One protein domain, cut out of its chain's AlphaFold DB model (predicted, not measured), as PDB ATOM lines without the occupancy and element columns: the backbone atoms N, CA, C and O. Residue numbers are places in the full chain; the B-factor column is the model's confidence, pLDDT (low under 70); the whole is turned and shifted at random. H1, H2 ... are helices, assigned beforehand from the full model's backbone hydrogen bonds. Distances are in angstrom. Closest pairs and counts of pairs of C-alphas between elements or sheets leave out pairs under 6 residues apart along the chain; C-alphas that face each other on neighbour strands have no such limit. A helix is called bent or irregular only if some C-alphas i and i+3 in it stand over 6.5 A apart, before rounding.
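What this domain is: This is residues 111 to 225 of the 227 residues of an uncharacterized protein of uncultured archaeon (UniProt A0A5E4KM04). H1, H2 and H3 form an up-and-down bundle, each running against the one before; H5 is an arm beyond a long loop, with residues 210 to 225 sticking out. The 115 printed residues include five named helices, H1 to H5, and no named strand: all helix. The whole is loose, radius of gyration of the C-alphas 17.7 A, spanning 54 by 39 by 30 A.

Where its parts are: From C-alpha 111 at (1.270, 17.232, 10.102), H1 runs 22.9 A to residue 126. Next find H2, residues 145 to 166, 31.4 A, only just irregular: C-alphas 147 and 150 are 6.7 A apart. H3, residues 169 to 183, spans 21.3 A; H4, 185 to 188, 5.0 A; H5, 208 to 224, 23.5 A, ending at (17.113, -7.857, -30.492).

How they stand to each other: H1, with residues 119 to 126 alone, touches H2 in a hairpin, 15 degrees, shallow; closest C-alphas Val 126 and Phe 152, 5.9 A. Hairpin H2 and H3 touch, closest C-alphas Gly 163 and Tyr 170, 4.7 A. H2 and H4 are near each other; H5 is apart from H1 to H4. O i to N i+4 pairs are within hydrogen-bond range throughout H1, H3 and H5, and 16 of 18 in H2; H4 is too short.

The domain as a whole: The printed part has no cut; links 127 to 144 and 189 to 207 are long. Look for pLDDT under 70 in 130 to 142 and much of H5.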
ATOM      1  N   SER A 111       2.406  16.379  10.467       84.50
ATOM      2  CA  SER A 111       1.270  17.232  10.102       84.50
ATOM      3  C   SER A 111       1.459  17.848   8.720       84.50
ATOM      4  O   SER A 111       0.545  17.803   7.900       84.50
ATOM      5  N   LYS A 112       2.670  18.335   8.427       87.25
ATOM      6  CA  LYS A 112       3.010  18.918   7.130       87.25
ATOM      7  C   LYS A 112       2.876  17.919   5.988       87.25
ATOM      8  O   LYS A 112       2.187  18.190   5.011       87.25
ATOM      9  N   ILE A 113       3.504  16.751   6.109       86.81
ATOM     10  CA  ILE A 113       3.447  15.717   5.068       86.81
ATOM     11  C   ILE A 113       2.016  15.214   4.889       86.81
ATOM     12  O   ILE A 113       1.589  15.014   3.756       86.81
ATOM     13  N   LYS A 114       1.260  15.057   5.980       87.12
ATOM     14  CA  LYS A 114      -0.145  14.647   5.923       87.12
ATOM     15  C   LYS A 114      -0.997  15.651   5.143       87.12
ATOM     16  O   LYS A 114      -1.803  15.230   4.320       87.12
ATOM     17  N   GLN A 115      -0.794  16.951   5.358       91.19
ATOM     18  CA  GLN A 115      -1.499  17.991   4.607       91.19
ATOM     19  C   GLN A 115      -1.135  17.962   3.118       91.19
ATOM     20  O   GLN A 115      -2.012  17.990   2.262       91.19
ATOM     21  N   ILE A 116       0.155  17.847   2.800       89.75
ATOM     22  CA  ILE A 116       0.621  17.784   1.409       89.75
ATOM     23  C   ILE A 116       0.067  16.540   0.708       89.75
ATOM     24  O   ILE A 116      -0.413  16.629  -0.418       89.75
ATOM     25  N   GLN A 117       0.078  15.383   1.377       86.94
ATOM     26  CA  GLN A 117      -0.518  14.160   0.843       86.94
ATOM     27  C   GLN A 117      -2.025  14.329   0.603       86.94
ATOM     28  O   GLN A 117      -2.532  13.828  -0.396       86.94
ATOM     29  N   ALA A 118      -2.736  15.047   1.479       89.88
ATOM     30  CA  ALA A 118      -4.152  15.343   1.279       89.88
ATOM     31  C   ALA A 118      -4.384  16.177   0.009       89.88
ATOM     32  O   ALA A 118      -5.256  15.827  -0.779       89.88
ATOM     33  N   TRP A 119      -3.559  17.196  -0.253       92.88
ATOM     34  CA  TRP A 119      -3.623  17.966  -1.503       92.88
ATOM     35  C   TRP A 119      -3.378  17.105  -2.747       92.88
ATOM     36  O   TRP A 119      -4.138  17.189  -3.711       92.88
ATOM     37  N   PHE A 120      -2.369  16.229  -2.723       88.62
ATOM     38  CA  PHE A 120      -2.137  15.282  -3.821       88.62
ATOM     39  C   PHE A 120      -3.310  14.320  -4.023       88.62
ATOM     40  O   PHE A 120      -3.654  13.985  -5.154       88.62
ATOM     41  N   GLU A 121      -3.939  13.882  -2.938       86.19
ATOM     42  CA  GLU A 121      -5.093  12.994  -2.991       86.19
ATOM     43  C   GLU A 121      -6.345  13.694  -3.544       86.19
ATOM     44  O   GLU A 121      -7.102  13.073  -4.288       86.19
ATOM     45  N   GLU A 122      -6.557  14.977  -3.229       90.00
ATOM     46  CA  GLU A 122      -7.609  15.793  -3.852       90.00
ATOM     47  C   GLU A 122      -7.388  15.906  -5.364       90.00
ATOM     48  O   GLU A 122      -8.293  15.597  -6.141       90.00
ATOM     49  N   ILE A 123      -6.163  16.235  -5.784       89.56
ATOM     50  CA  ILE A 123      -5.768  16.288  -7.197       89.56
ATOM     51  C   ILE A 123      -6.021  14.944  -7.895       89.56
ATOM     52  O   ILE A 123      -6.684  14.901  -8.933       89.56
ATOM     53  N   ARG A 124      -5.557  13.831  -7.310       85.69
ATOM     54  CA  ARG A 124      -5.745  12.474  -7.855       85.69
ATOM     55  C   ARG A 124      -7.221  12.157  -8.084       85.69
ATOM     56  O   ARG A 124      -7.582  11.645  -9.142       85.69
ATOM     57  N   LYS A 125      -8.068  12.449  -7.091       84.62
ATOM     58  CA  LYS A 125      -9.513  12.190  -7.154       84.62
ATOM     59  C   LYS A 125     -10.179  12.976  -8.273       84.62
ATOM     60  O   LYS A 125     -10.990  12.408  -8.999       84.62
ATOM     61  N   VAL A 126      -9.825  14.249  -8.438       88.00
ATOM     62  CA  VAL A 126     -10.392  15.092  -9.498       88.00
ATOM     63  C   VAL A 126      -9.933  14.626 -10.873       88.00
ATOM     64  O   VAL A 126     -10.754  14.503 -11.776       88.00
ATOM     65  N   LEU A 127      -8.662  14.243 -11.007       82.81
ATOM     66  CA  LEU A 127      -8.142  13.609 -12.218       82.81
ATOM     67  C   LEU A 127      -8.698  12.191 -12.451       82.81
ATOM     68  O   LEU A 127      -8.413  11.608 -13.493       82.81
ATOM     69  N   ARG A 128      -9.481  11.640 -11.511       79.38
ATOM     70  CA  ARG A 128     -10.058  10.283 -11.537       79.38
ATOM     71  C   ARG A 128      -9.031   9.181 -11.771       79.38
ATOM     72  O   ARG A 128      -9.311   8.165 -12.392       79.38
ATOM     73  N   VAL A 129      -7.835   9.394 -11.252       75.69
ATOM     74  CA  VAL A 129      -6.729   8.456 -11.364       75.69
ATOM     75  C   VAL A 129      -6.908   7.364 -10.310       75.69
ATOM     76  O   VAL A 129      -6.931   7.687  -9.122       75.69
ATOM     77  N   SER A 130      -7.047   6.094 -10.704       67.25
ATOM     78  CA  SER A 130      -7.299   4.974  -9.776       67.25
ATOM     79  C   SER A 130      -6.188   4.777  -8.737       67.25
ATOM     80  O   SER A 130      -5.036   5.179  -8.939       67.25
ATOM     81  N   ARG A 131      -6.546   4.214  -7.574       60.84
ATOM     82  CA  ARG A 131      -5.596   3.942  -6.487       60.84
ATOM     83  C   ARG A 131      -5.014   2.537  -6.590       60.84
ATOM     84  O   ARG A 131      -3.831   2.340  -6.323       60.84
ATOM     85  N   GLU A 132      -5.854   1.589  -6.987       55.22
ATOM     86  CA  GLU A 132      -5.515   0.182  -7.143       55.22
ATOM     87  C   GLU A 132      -5.591  -0.251  -8.614       55.22
ATOM     88  O   GLU A 132      -6.297   0.340  -9.431       55.22
ATOM     89  N   PHE A 133      -4.872  -1.330  -8.936       51.03
ATOM     90  CA  PHE A 133      -5.012  -2.079 -10.193       51.03
ATOM     91  C   PHE A 133      -6.218  -3.029 -10.175       51.03
ATOM     92  O   PHE A 133      -6.420  -3.787 -11.119       51.03
ATOM     93  N   SER A 134      -6.979  -3.067  -9.076       43.44
ATOM     94  CA  SER A 134      -8.037  -4.053  -8.901       43.44
ATOM     95  C   SER A 134      -9.240  -3.703  -9.780       43.44
ATOM     96  O   SER A 134      -9.698  -2.560  -9.820       43.44
ATOM     97  N   GLU A 135      -9.794  -4.709 -10.463       45.75
ATOM     98  CA  GLU A 135     -10.981  -4.577 -11.324       45.75
ATOM     99  C   GLU A 135     -12.187  -3.954 -10.591       45.75
ATOM    100  O   GLU A 135     -13.111  -3.433 -11.206       45.75
ATOM    101  N   LYS A 136     -12.163  -3.932  -9.252       46.28
ATOM    102  CA  LYS A 136     -13.208  -3.349  -8.405       46.28
ATOM    103  C   LYS A 136     -13.269  -1.815  -8.447       46.28
ATOM    104  O   LYS A 136     -14.340  -1.269  -8.192       46.28
ATOM    105  N   GLU A 137     -12.183  -1.117  -8.798       46.88
ATOM    106  CA  GLU A 137     -12.208   0.337  -9.053       46.88
ATOM    107  C   GLU A 137     -12.571   0.686 -10.517       46.88
ATOM    108  O   GLU A 137     -12.676   1.865 -10.847       46.88
ATOM    109  N   GLN A 138     -12.848  -0.291 -11.398       49.47
ATOM    110  CA  GLN A 138     -13.210  -0.048 -12.812       49.47
ATOM    111  C   GLN A 138     -14.608   0.559 -13.025       49.47
ATOM    112  O   GLN A 138     -14.980   0.868 -14.153       49.47
ATOM    113  N   ASN A 139     -15.362   0.833 -11.958       53.72
ATOM    114  CA  ASN A 139     -16.623   1.581 -12.037       53.72
ATOM    115  C   ASN A 139     -16.419   3.100 -12.239       53.72
ATOM    116  O   ASN A 139     -17.320   3.896 -11.963       53.72
ATOM    117  N   ILE A 140     -15.242   3.540 -12.696       61.59
ATOM    118  CA  ILE A 140     -15.021   4.930 -13.093       61.59
ATOM    119  C   ILE A 140     -15.656   5.119 -14.470       61.59
ATOM    120  O   ILE A 140     -15.126   4.676 -15.486       61.59
ATOM    121  N   LEU A 141     -16.801   5.803 -14.497       64.44
ATOM    122  CA  LEU A 141     -17.482   6.132 -15.745       64.44
ATOM    123  C   LEU A 141     -16.565   6.979 -16.652       64.44
ATOM    124  O   LEU A 141     -16.033   7.999 -16.185       64.44
ATOM    125  N   PRO A 142     -16.424   6.610 -17.941       69.56
ATOM    126  CA  PRO A 142     -15.729   7.421 -18.932       69.56
ATOM    127  C   PRO A 142     -16.269   8.849 -18.923       69.56
ATOM    128  O   PRO A 142     -17.485   9.059 -18.900       69.56
ATOM    129  N   THR A 143     -15.380   9.838 -18.926       71.56
ATOM    130  CA  THR A 143     -15.763  11.255 -18.821       71.56
ATOM    131  C   THR A 143     -15.050  12.080 -19.881       71.56
ATOM    132  O   THR A 143     -13.958  11.719 -20.321       71.56
ATOM    133  N   LYS A 144     -15.700  13.162 -20.314       77.00
ATOM    134  CA  LYS A 144     -15.118  14.141 -21.232       77.00
ATOM    135  C   LYS A 144     -14.089  15.004 -20.512       77.00
ATOM    136  O   LYS A 144     -14.247  15.316 -19.332       77.00
ATOM    137  N   VAL A 145     -13.050  15.403 -21.228       76.56
ATOM    138  CA  VAL A 145     -11.959  16.231 -20.700       76.56
ATOM    139  C   VAL A 145     -12.508  17.575 -20.216       76.56
ATOM    140  O   VAL A 145     -12.238  17.985 -19.083       76.56
ATOM    141  N   ASN A 146     -13.417  18.142 -21.008       77.81
ATOM    142  CA  ASN A 146     -14.099  19.413 -20.772       77.81
ATOM    143  C   ASN A 146     -14.928  19.467 -19.468       77.81
ATOM    144  O   ASN A 146     -15.197  20.543 -18.939       77.81
ATOM    145  N   GLU A 147     -15.313  18.322 -18.891       81.56
ATOM    146  CA  GLU A 147     -16.032  18.266 -17.605       81.56
ATOM    147  C   GLU A 147     -15.101  18.190 -16.383       81.56
ATOM    148  O   GLU A 147     -15.535  18.427 -15.245       81.56
ATOM    149  N   ILE A 148     -13.845  17.789 -16.591       85.19
ATOM    150  CA  ILE A 148     -12.851  17.576 -15.534       85.19
ATOM    151  C   ILE A 148     -11.966  18.808 -15.386       85.19
ATOM    152  O   ILE A 148     -11.656  19.190 -14.257       85.19
ATOM    153  N   GLU A 149     -11.580  19.432 -16.497       88.19
ATOM    154  CA  GLU A 149     -10.641  20.553 -16.516       88.19
ATOM    155  C   GLU A 149     -11.069  21.727 -15.612       88.19
ATOM    156  O   GLU A 149     -10.267  22.113 -14.753       88.19
ATOM    157  N   PRO A 150     -12.328  22.223 -15.643       89.81
ATOM    158  CA  PRO A 150     -12.742  23.310 -14.751       89.81
ATOM    159  C   PRO A 150     -12.669  22.909 -13.271       89.81
ATOM    160  O   PRO A 150     -12.157  23.650 -12.435       89.81
ATOM    161  N   LYS A 151     -13.098  21.680 -12.943       90.19
ATOM    162  CA  LYS A 151     -13.059  21.143 -11.570       90.19
ATOM    163  C   LYS A 151     -11.628  20.992 -11.063       90.19
ATOM    164  O   LYS A 151     -11.357  21.191  -9.877       90.19
ATOM    165  N   PHE A 152     -10.715  20.607 -11.948       91.88
ATOM    166  CA  PHE A 152      -9.298  20.508 -11.639       91.88
ATOM    167  C   PHE A 152      -8.702  21.880 -11.352       91.88
ATOM    168  O   PHE A 152      -8.044  22.050 -10.323       91.88
ATOM    169  N   TYR A 153      -9.001  22.862 -12.202       93.19
ATOM    170  CA  TYR A 153      -8.542  24.232 -12.028       93.19
ATOM    171  C   TYR A 153      -9.035  24.844 -10.702       93.19
ATOM    172  O   TYR A 153      -8.239  25.365  -9.914       93.19
ATOM    173  N   ASP A 154     -10.318  24.668 -10.376       94.69
ATOM    174  CA  ASP A 154     -10.891  25.086  -9.090       94.69
ATOM    175  C   ASP A 154     -10.175  24.429  -7.899       94.69
ATOM    176  O   ASP A 154      -9.905  25.070  -6.877       94.69
ATOM    177  N   THR A 155      -9.811  23.152  -8.036       95.25
ATOM    178  CA  THR A 155      -9.121  22.389  -6.988       95.25
ATOM    179  C   THR A 155      -7.705  22.905  -6.747       95.25
ATOM    180  O   THR A 155      -7.318  23.112  -5.594       95.25
ATOM    181  N   ILE A 156      -6.925  23.181  -7.795       95.50
ATOM    182  CA  ILE A 156      -5.566  23.719  -7.621       95.50
ATOM    183  C   ILE A 156      -5.587  25.159  -7.079       95.50
ATOM    184  O   ILE A 156      -4.722  25.518  -6.275       95.50
ATOM    185  N   ILE A 157      -6.601  25.967  -7.421       96.12
ATOM    186  CA  ILE A 157      -6.825  27.288  -6.805       96.12
ATOM    187  C   ILE A 157      -7.166  27.143  -5.322       96.12
ATOM    188  O   ILE A 157      -6.595  27.851  -4.486       96.12
ATOM    189  N   LYS A 158      -8.072  26.223  -4.975       96.50
ATOM    190  CA  LYS A 158      -8.433  25.926  -3.585       96.50
ATOM    191  C   LYS A 158      -7.192  25.548  -2.774       96.50
ATOM    192  O   LYS A 158      -6.950  26.166  -1.739       96.50
ATOM    193  N   ILE A 159      -6.362  24.634  -3.278       95.44
ATOM    194  CA  ILE A 159      -5.094  24.222  -2.646       95.44
ATOM    195  C   ILE A 159      -4.153  25.421  -2.457       95.44
ATOM    196  O   ILE A 159      -3.578  25.608  -1.382       95.44
ATOM    197  N   ARG A 160      -4.022  26.285  -3.471       95.25
ATOM    198  CA  ARG A 160      -3.205  27.505  -3.384       95.25
ATOM    199  C   ARG A 160      -3.694  28.439  -2.275       95.25
ATOM    200  O   ARG A 160      -2.882  28.947  -1.499       95.25
ATOM    201  N   ASN A 161      -5.004  28.645  -2.181       95.25
ATOM    202  CA  ASN A 161      -5.626  29.486  -1.160       95.25
ATOM    203  C   ASN A 161      -5.513  28.880   0.245       95.25
ATOM    204  O   ASN A 161      -5.251  29.607   1.199       95.25
ATOM    205  N   GLU A 162      -5.655  27.562   0.384       94.81
ATOM    206  CA  GLU A 162      -5.398  26.865   1.646       94.81
ATOM    207  C   GLU A 162      -3.947  27.032   2.096       94.81
ATOM    208  O   GLU A 162      -3.707  27.391   3.246       94.81
ATOM    209  N   GLY A 163      -2.978  26.858   1.193       93.88
ATOM    210  CA  GLY A 163      -1.567  27.063   1.524       93.88
ATOM    211  C   GLY A 163      -1.260  28.490   1.983       93.88
ATOM    212  O   GLY A 163      -0.479  28.669   2.910       93.88
ATOM    213  N   ARG A 164      -1.933  29.501   1.411       94.00
ATOM    214  CA  ARG A 164      -1.853  30.899   1.880       94.00
ATOM    215  C   ARG A 164      -2.413  31.084   3.288       94.00
ATOM    216  O   ARG A 164      -1.819  31.808   4.073       94.00
ATOM    217  N   LYS A 165      -3.536  30.437   3.612       94.31
ATOM    218  CA  LYS A 165      -4.147  30.502   4.952       94.31
ATOM    219  C   LYS A 165      -3.298  29.810   6.020       94.31
ATOM    220  O   LYS A 165      -3.316  30.238   7.167       94.31
ATOM    221  N   LEU A 166      -2.604  28.732   5.654       91.25
ATOM    222  CA  LEU A 166      -1.731  27.976   6.558       91.25
ATOM    223  C   LEU A 166      -0.365  28.646   6.793       91.25
ATOM    224  O   LEU A 166       0.290  28.312   7.777       91.25
ATOM    225  N   ASP A 167       0.025  29.580   5.919       90.31
ATOM    226  CA  ASP A 167       1.240  30.400   5.994       90.31
ATOM    227  C   ASP A 167       2.571  29.601   6.000       90.31
ATOM    228  O   ASP A 167       2.617  28.371   5.867       90.31
ATOM    229  N   GLY A 168       3.701  30.308   6.054       90.62
ATOM    230  CA  GLY A 168       5.046  29.747   6.116       90.62
ATOM    231  C   GLY A 168       5.388  28.887   4.901       90.62
ATOM    232  O   GLY A 168       5.183  29.265   3.747       90.62
ATOM    233  N   GLU A 169       5.915  27.689   5.149       89.81
ATOM    234  CA  GLU A 169       6.345  26.784   4.078       89.81
ATOM    235  C   GLU A 169       5.180  26.256   3.219       89.81
ATOM    236  O   GLU A 169       5.410  25.799   2.097       89.81
ATOM    237  N   TYR A 170       3.934  26.311   3.708       92.50
ATOM    238  CA  TYR A 170       2.763  25.883   2.936       92.50
ATOM    239  C   TYR A 170       2.481  26.801   1.745       92.50
ATOM    240  O   TYR A 170       1.978  26.316   0.732       92.50
ATOM    241  N   VAL A 171       2.857  28.082   1.835       93.44
ATOM    242  CA  VAL A 171       2.702  29.067   0.756       93.44
ATOM    243  C   VAL A 171       3.534  28.665  -0.458       93.44
ATOM    244  O   VAL A 171       3.018  28.573  -1.571       93.44
ATOM    245  N   GLU A 172       4.817  28.374  -0.245       94.25
ATOM    246  CA  GLU A 172       5.723  27.990  -1.329       94.25
ATOM    247  C   GLU A 172       5.400  26.601  -1.884       94.25
ATOM    248  O   GLU A 172       5.513  26.368  -3.088       94.25
ATOM    249  N   ILE A 173       4.952  25.669  -1.040       93.12
ATOM    250  CA  ILE A 173       4.577  24.325  -1.494       93.12
ATOM    251  C   ILE A 173       3.302  24.365  -2.334       93.12
ATOM    252  O   ILE A 173       3.288  23.795  -3.424       93.12
ATOM    253  N   SER A 174       2.251  25.053  -1.878       95.00
ATOM    254  CA  SER A 174       1.008  25.155  -2.647       95.00
ATOM    255  C   SER A 174       1.214  25.925  -3.952       95.00
ATOM    256  O   SER A 174       0.646  25.554  -4.976       95.00
ATOM    257  N   LYS A 175       2.092  26.939  -3.953       95.31
ATOM    258  CA  LYS A 175       2.526  27.647  -5.162       95.31
ATOM    259  C   LYS A 175       3.224  26.713  -6.150       95.31
ATOM    260  O   LYS A 175       2.885  26.750  -7.326       95.31
ATOM    261  N   LYS A 176       4.156  25.869  -5.693       95.31
ATOM    262  CA  LYS A 176       4.831  24.881  -6.553       95.31
ATOM    263  C   LYS A 176       3.859  23.856  -7.128       95.31
ATOM    264  O   LYS A 176       3.949  23.562  -8.311       95.31
ATOM    265  N   ILE A 177       2.927  23.350  -6.315       93.56
ATOM    266  CA  ILE A 177       1.873  22.434  -6.781       93.56
ATOM    267  C   ILE A 177       1.033  23.116  -7.861       93.56
ATOM    268  O   ILE A 177       0.877  22.564  -8.943       93.56
ATOM    269  N   PHE A 178       0.546  24.331  -7.592       94.69
ATOM    270  CA  PHE A 178      -0.243  25.102  -8.550       94.69
ATOM    271  C   PHE A 178       0.513  25.314  -9.863       94.69
ATOM    272  O   PHE A 178      -0.031  25.018 -10.917       94.69
ATOM    273  N   GLN A 179       1.759  25.789  -9.790       94.50
ATOM    274  CA  GLN A 179       2.573  26.080 -10.967       94.50
ATOM    275  C   GLN A 179       2.815  24.819 -11.798       94.50
ATOM    276  O   GLN A 179       2.543  24.818 -12.987       94.50
ATOM    277  N   ASN A 180       3.220  23.718 -11.161       93.06
ATOM    278  CA  ASN A 180       3.457  22.459 -11.860       93.06
ATOM    279  C   ASN A 180       2.177  21.906 -12.503       93.06
ATOM    280  O   ASN A 180       2.222  21.361 -13.592       93.06
ATOM    281  N   CYS A 181       1.024  22.013 -11.841       91.62
ATOM    282  CA  CYS A 181      -0.238  21.598 -12.451       91.62
ATOM    283  C   CYS A 181      -0.634  22.501 -13.622       91.62
ATOM    284  O   CYS A 181      -1.105  21.996 -14.631       91.62
ATOM    285  N   HIS A 182      -0.438  23.812 -13.480       91.25
ATOM    286  CA  HIS A 182      -0.757  24.801 -14.503       91.25
ATOM    287  C   HIS A 182       0.113  24.632 -15.757       91.25
ATOM    288  O   HIS A 182      -0.405  24.667 -16.867       91.25
ATOM    289  N   ASP A 183       1.416  24.410 -15.577       92.81
ATOM    290  CA  ASP A 183       2.391  24.282 -16.669       92.81
ATOM    291  C   ASP A 183       2.219  23.002 -17.497       92.81
ATOM    292  O   ASP A 183       2.752  22.928 -18.594       92.81
ATOM    293  N   HIS A 184       1.468  22.021 -16.986       90.12
ATOM    294  CA  HIS A 184       1.177  20.755 -17.664       90.12
ATOM    295  C   HIS A 184      -0.327  20.565 -17.938       90.12
ATOM    296  O   HIS A 184      -0.794  19.434 -18.082       90.12
ATOM    297  N   MET A 185      -1.129  21.639 -17.952       87.88
ATOM    298  CA  MET A 185      -2.573  21.546 -18.231       87.88
ATOM    299  C   MET A 185      -2.853  20.956 -19.617       87.88
ATOM    300  O   MET A 185      -3.725  20.101 -19.756       87.88
ATOM    301  N   ASP A 186      -2.087  21.374 -20.618       84.62
ATOM    302  CA  ASP A 186      -2.154  20.890 -21.997       84.62
ATOM    303  C   ASP A 186      -1.842  19.391 -22.107       84.62
ATOM    304  O   ASP A 186      -2.532  18.664 -22.818       84.62
ATOM    305  N   GLU A 187      -0.866  18.899 -21.342       84.25
ATOM    306  CA  GLU A 187      -0.548  17.470 -21.259       84.25
ATOM    307  C   GLU A 187      -1.621  16.667 -20.507       84.25
ATOM    308  O   GLU A 187      -1.929  15.524 -20.858       84.25
ATOM    309  N   LEU A 188      -2.198  17.245 -19.450       80.56
ATOM    310  CA  LEU A 188      -3.186  16.577 -18.604       80.56
ATOM    311  C   LEU A 188      -4.561  16.475 -19.271       80.56
ATOM    312  O   LEU A 188      -5.305  15.538 -18.969       80.56
ATOM    313  N   PHE A 189      -4.915  17.417 -20.146       84.25
ATOM    314  CA  PHE A 189      -6.256  17.581 -20.717       84.25
ATOM    315  C   PHE A 189      -6.247  17.558 -22.254       84.25
ATOM    316  O   PHE A 189      -6.913  18.349 -22.908       84.25
ATOM    317  N   VAL A 190      -5.533  16.595 -22.841       80.06
ATOM    318  CA  VAL A 190      -5.568  16.361 -24.292       80.06
ATOM    319  C   VAL A 190      -6.951  15.862 -24.726       80.06
ATOM    320  O   VAL A 190      -7.396  14.792 -24.299       80.06
ATOM    321  N   GLU A 191      -7.611  16.608 -25.614       79.88
ATOM    322  CA  GLU A 191      -8.825  16.151 -26.291       79.88
ATOM    323  C   GLU A 191      -8.499  14.997 -27.243       79.88
ATOM    324  O   GLU A 191      -7.694  15.130 -28.167       79.88
ATOM    325  N   VAL A 192      -9.164  13.859 -27.051       79.06
ATOM    326  CA  VAL A 192      -9.083  12.728 -27.979       79.06
ATOM    327  C   VAL A 192     -10.374  12.692 -28.780       79.06
ATOM    328  O   VAL A 192     -11.456  12.616 -28.202       79.06
ATOM    329  N   ARG A 193     -10.263  12.747 -30.108       83.00
ATOM    330  CA  ARG A 193     -11.407  12.727 -31.026       83.00
ATOM    331  C   ARG A 193     -11.453  11.424 -31.815       83.00
ATOM    332  O   ARG A 193     -10.412  10.826 -32.084       83.00
ATOM    333  N   ASP A 194     -12.655  10.972 -32.153       82.69
ATOM    334  CA  ASP A 194     -12.859   9.818 -33.026       82.69
ATOM    335  C   ASP A 194     -12.656  10.182 -34.509       82.69
ATOM    336  O   ASP A 194     -12.353  11.323 -34.862       82.69
ATOM    337  N   MET A 195     -12.826   9.200 -35.401       80.69
ATOM    338  CA  MET A 195     -12.707   9.412 -36.854       80.69
ATOM    339  C   MET A 195     -13.757  10.384 -37.418       80.69
ATOM    340  O   MET A 195     -13.583  10.879 -38.528       80.69
ATOM    341  N   ASN A 196     -14.822  10.665 -36.665       83.19
ATOM    342  CA  ASN A 196     -15.887  11.594 -37.026       83.19
ATOM    343  C   ASN A 196     -15.659  12.997 -36.432       83.19
ATOM    344  O   ASN A 196     -16.441  13.905 -36.700       83.19
ATOM    345  N   GLY A 197     -14.590  13.192 -35.649       80.62
ATOM    346  CA  GLY A 197     -14.270  14.453 -34.981       80.62
ATOM    347  C   GLY A 197     -14.957  14.656 -33.626       80.62
ATOM    348  O   GLY A 197     -14.790  15.728 -33.036       80.62
ATOM    349  N   GLU A 198     -15.675  13.653 -33.116       83.00
ATOM    350  CA  GLU A 198     -16.392  13.692 -31.838       83.00
ATOM    351  C   GLU A 198     -15.467  13.375 -30.656       83.00
ATOM    352  O   GLU A 198     -14.626  12.479 -30.723       83.00
ATOM    353  N   GLU A 199     -15.630  14.094 -29.540       80.12
ATOM    354  CA  GLU A 199     -14.807  13.905 -28.338       80.12
ATOM    355  C   GLU A 199     -15.087  12.546 -27.669       80.12
ATOM    356  O   GLU A 199     -16.204  12.261 -27.213       80.12
ATOM    357  N   ILE A 200     -14.042  11.724 -27.552       79.19
ATOM    358  CA  ILE A 200     -14.078  10.411 -26.915       79.19
ATOM    359  C   ILE A 200     -14.019  10.576 -25.397       79.19
ATOM    360  O   ILE A 200     -13.183  11.290 -24.843       79.19
ATOM    361  N   ARG A 201     -14.885   9.846 -24.692       78.94
ATOM    362  CA  ARG A 201     -14.827   9.753 -23.231       78.94
ATOM    363  C   ARG A 201     -13.689   8.829 -22.815       78.94
ATOM    364  O   ARG A 201     -13.660   7.672 -23.227       78.94
ATOM    365  N   ILE A 202     -12.798   9.314 -21.957       72.00
ATOM    366  CA  ILE A 202     -11.594   8.583 -21.548       72.00
ATOM    367  C   ILE A 202     -11.652   8.160 -20.078       72.00
ATOM    368  O   ILE A 202     -12.311   8.792 -19.248       72.00
ATOM    369  N   ILE A 203     -10.939   7.078 -19.759       72.19
ATOM    370  CA  ILE A 203     -10.642   6.642 -18.391       72.19
ATOM    371  C   ILE A 203      -9.144   6.846 -18.170       72.19
ATOM    372  O   ILE A 203      -8.330   6.409 -18.981       72.19
ATOM    373  N   ARG A 204      -8.772   7.514 -17.075       70.81
ATOM    374  CA  ARG A 204      -7.371   7.754 -16.711       70.81
ATOM    375  C   ARG A 204      -6.912   6.685 -15.725       70.81
ATOM    376  O   ARG A 204      -7.467   6.570 -14.636       70.81
ATOM    377  N   HIS A 205      -5.887   5.923 -16.093       65.75
ATOM    378  CA  HIS A 205      -5.291   4.906 -15.230       65.75
ATOM    379  C   HIS A 205      -3.859   5.272 -14.836       65.75
ATOM    380  O   HIS A 205      -3.129   5.925 -15.587       65.75
ATOM    381  N   ASN A 206      -3.407   4.771 -13.687       61.56
ATOM    382  CA  ASN A 206      -1.992   4.798 -13.329       61.56
ATOM    383  C   ASN A 206      -1.231   3.767 -14.160       61.56
ATOM    384  O   ASN A 206      -1.180   2.589 -13.823       61.56
ATOM    385  N   GLY A 207      -0.671   4.216 -15.285       54.53
ATOM    386  CA  GLY A 207      -0.030   3.390 -16.311       54.53
ATOM    387  C   GLY A 207       1.302   2.751 -15.911       54.53
ATOM    388  O   GLY A 207       2.248   2.806 -16.689       54.53
ATOM    389  N   ILE A 208       1.411   2.122 -14.736       52.56
ATOM    390  CA  ILE A 208       2.580   1.291 -14.403       52.56
ATOM    391  C   ILE A 208       2.668   0.090 -15.352       52.56
ATOM    392  O   ILE A 208       3.768  -0.259 -15.760       52.56
ATOM    393  N   GLU A 209       1.551  -0.504 -15.781       47.91
ATOM    394  CA  GLU A 209       1.574  -1.542 -16.823       47.91
ATOM    395  C   GLU A 209       2.053  -0.995 -18.163       47.91
ATOM    396  O   GLU A 209       2.865  -1.631 -18.824       47.91
ATOM    397  N   GLU A 210       1.644   0.215 -18.536       51.25
ATOM    398  CA  GLU A 210       2.115   0.865 -19.756       51.25
ATOM    399  C   GLU A 210       3.604   1.241 -19.670       51.25
ATOM    400  O   GLU A 210       4.342   1.073 -20.641       51.25
ATOM    401  N   LEU A 211       4.078   1.677 -18.497       52.03
ATOM    402  CA  LEU A 211       5.490   1.913 -18.179       52.03
ATOM    403  C   LEU A 211       6.297   0.611 -18.206       52.03
ATOM    404  O   LEU A 211       7.353   0.579 -18.831       52.03
ATOM    405  N   ASN A 212       5.785  -0.473 -17.620       50.00
ATOM    406  CA  ASN A 212       6.392  -1.805 -17.641       50.00
ATOM    407  C   ASN A 212       6.389  -2.396 -19.055       50.00
ATOM    408  O   ASN A 212       7.381  -2.987 -19.471       50.00
ATOM    409  N   HIS A 213       5.338  -2.172 -19.846       54.84
ATOM    410  CA  HIS A 213       5.288  -2.521 -21.265       54.84
ATOM    411  C   HIS A 213       6.249  -1.662 -22.091       54.84
ATOM    412  O   HIS A 213       6.870  -2.169 -23.023       54.84
ATOM    413  N   ARG A 214       6.414  -0.367 -21.791       57.66
ATOM    414  CA  ARG A 214       7.427   0.496 -22.429       57.66
ATOM    415  C   ARG A 214       8.838   0.033 -22.071       57.66
ATOM    416  O   ARG A 214       9.662  -0.098 -22.970       57.66
ATOM    417  N   TRP A 215       9.097  -0.291 -20.806       54.84
ATOM    418  CA  TRP A 215      10.375  -0.824 -20.329       54.84
ATOM    419  C   TRP A 215      10.683  -2.199 -20.919       54.84
ATOM    420  O   TRP A 215      11.786  -2.413 -21.408       54.84
ATOM    421  N   SER A 216       9.704  -3.103 -20.952       55.12
ATOM    422  CA  SER A 216       9.820  -4.426 -21.570       55.12
ATOM    423  C   SER A 216      10.088  -4.310 -23.073       55.12
ATOM    424  O   SER A 216      11.057  -4.880 -23.569       55.12
ATOM    425  N   ARG A 217       9.333  -3.467 -23.799       66.31
ATOM    426  CA  ARG A 217       9.586  -3.177 -25.223       66.31
ATOM    427  C   ARG A 217      10.966  -2.560 -25.453       66.31
ATOM    428  O   ARG A 217      11.652  -2.963 -26.388       66.31
ATOM    429  N   MET A 218      11.406  -1.637 -24.598       71.00
ATOM    430  CA  MET A 218      12.749  -1.050 -24.661       71.00
ATOM    431  C   MET A 218      13.836  -2.111 -24.422       71.00
ATOM    432  O   MET A 218      14.827  -2.146 -25.150       71.00
ATOM    433  N   HIS A 219      13.646  -3.008 -23.451       66.31
ATOM    434  CA  HIS A 219      14.571  -4.108 -23.177       66.31
ATOM    435  C   HIS A 219      14.627  -5.129 -24.313       66.31
ATOM    436  O   HIS A 219      15.715  -5.590 -24.658       66.31
ATOM    437  N   ILE A 220      13.483  -5.452 -24.917       64.75
ATOM    438  CA  ILE A 220      13.400  -6.328 -26.087       64.75
ATOM    439  C   ILE A 220      14.134  -5.685 -27.265       64.75
ATOM    440  O   ILE A 220      14.994  -6.347 -27.830       64.75
ATOM    441  N   ARG A 221      13.898  -4.401 -27.578       70.44
ATOM    442  CA  ARG A 221      14.619  -3.679 -28.650       70.44
ATOM    443  C   ARG A 221      16.132  -3.660 -28.427       70.44
ATOM    444  O   ARG A 221      16.888  -3.962 -29.342       70.44
ATOM    445  N   ARG A 222      16.581  -3.384 -27.194       72.31
ATOM    446  CA  ARG A 222      18.010  -3.416 -26.828       72.31
ATOM    447  C   ARG A 222      18.628  -4.812 -26.947       72.31
ATOM    448  O   ARG A 222      19.813  -4.911 -27.238       72.31
ATOM    449  N   ARG A 223      17.852  -5.880 -26.723       65.75
ATOM    450  CA  ARG A 223      18.308  -7.272 -26.885       65.75
ATOM    451  C   ARG A 223      18.287  -7.760 -28.329       65.75
ATOM    452  O   ARG A 223      19.131  -8.570 -28.686       65.75
ATOM    453  N   THR A 224      17.323  -7.327 -29.135       70.50
ATOM    454  CA  THR A 224      17.113  -7.857 -30.492       70.50
ATOM    455  C   THR A 224      17.663  -6.958 -31.596       70.50
ATOM    456  O   THR A 224      17.641  -7.363 -32.754       70.50
ATOM    457  N   GLY A 225      18.163  -5.761 -31.267       52.66
ATOM    458  CA  GLY A 225      18.832  -4.860 -32.213       52.66
ATOM    459  C   GLY A 225      17.929  -4.299 -33.316       52.66
ATOM    460  O   GLY A 225      18.430  -3.720 -34.274       52.66
TER     461      GLY A 225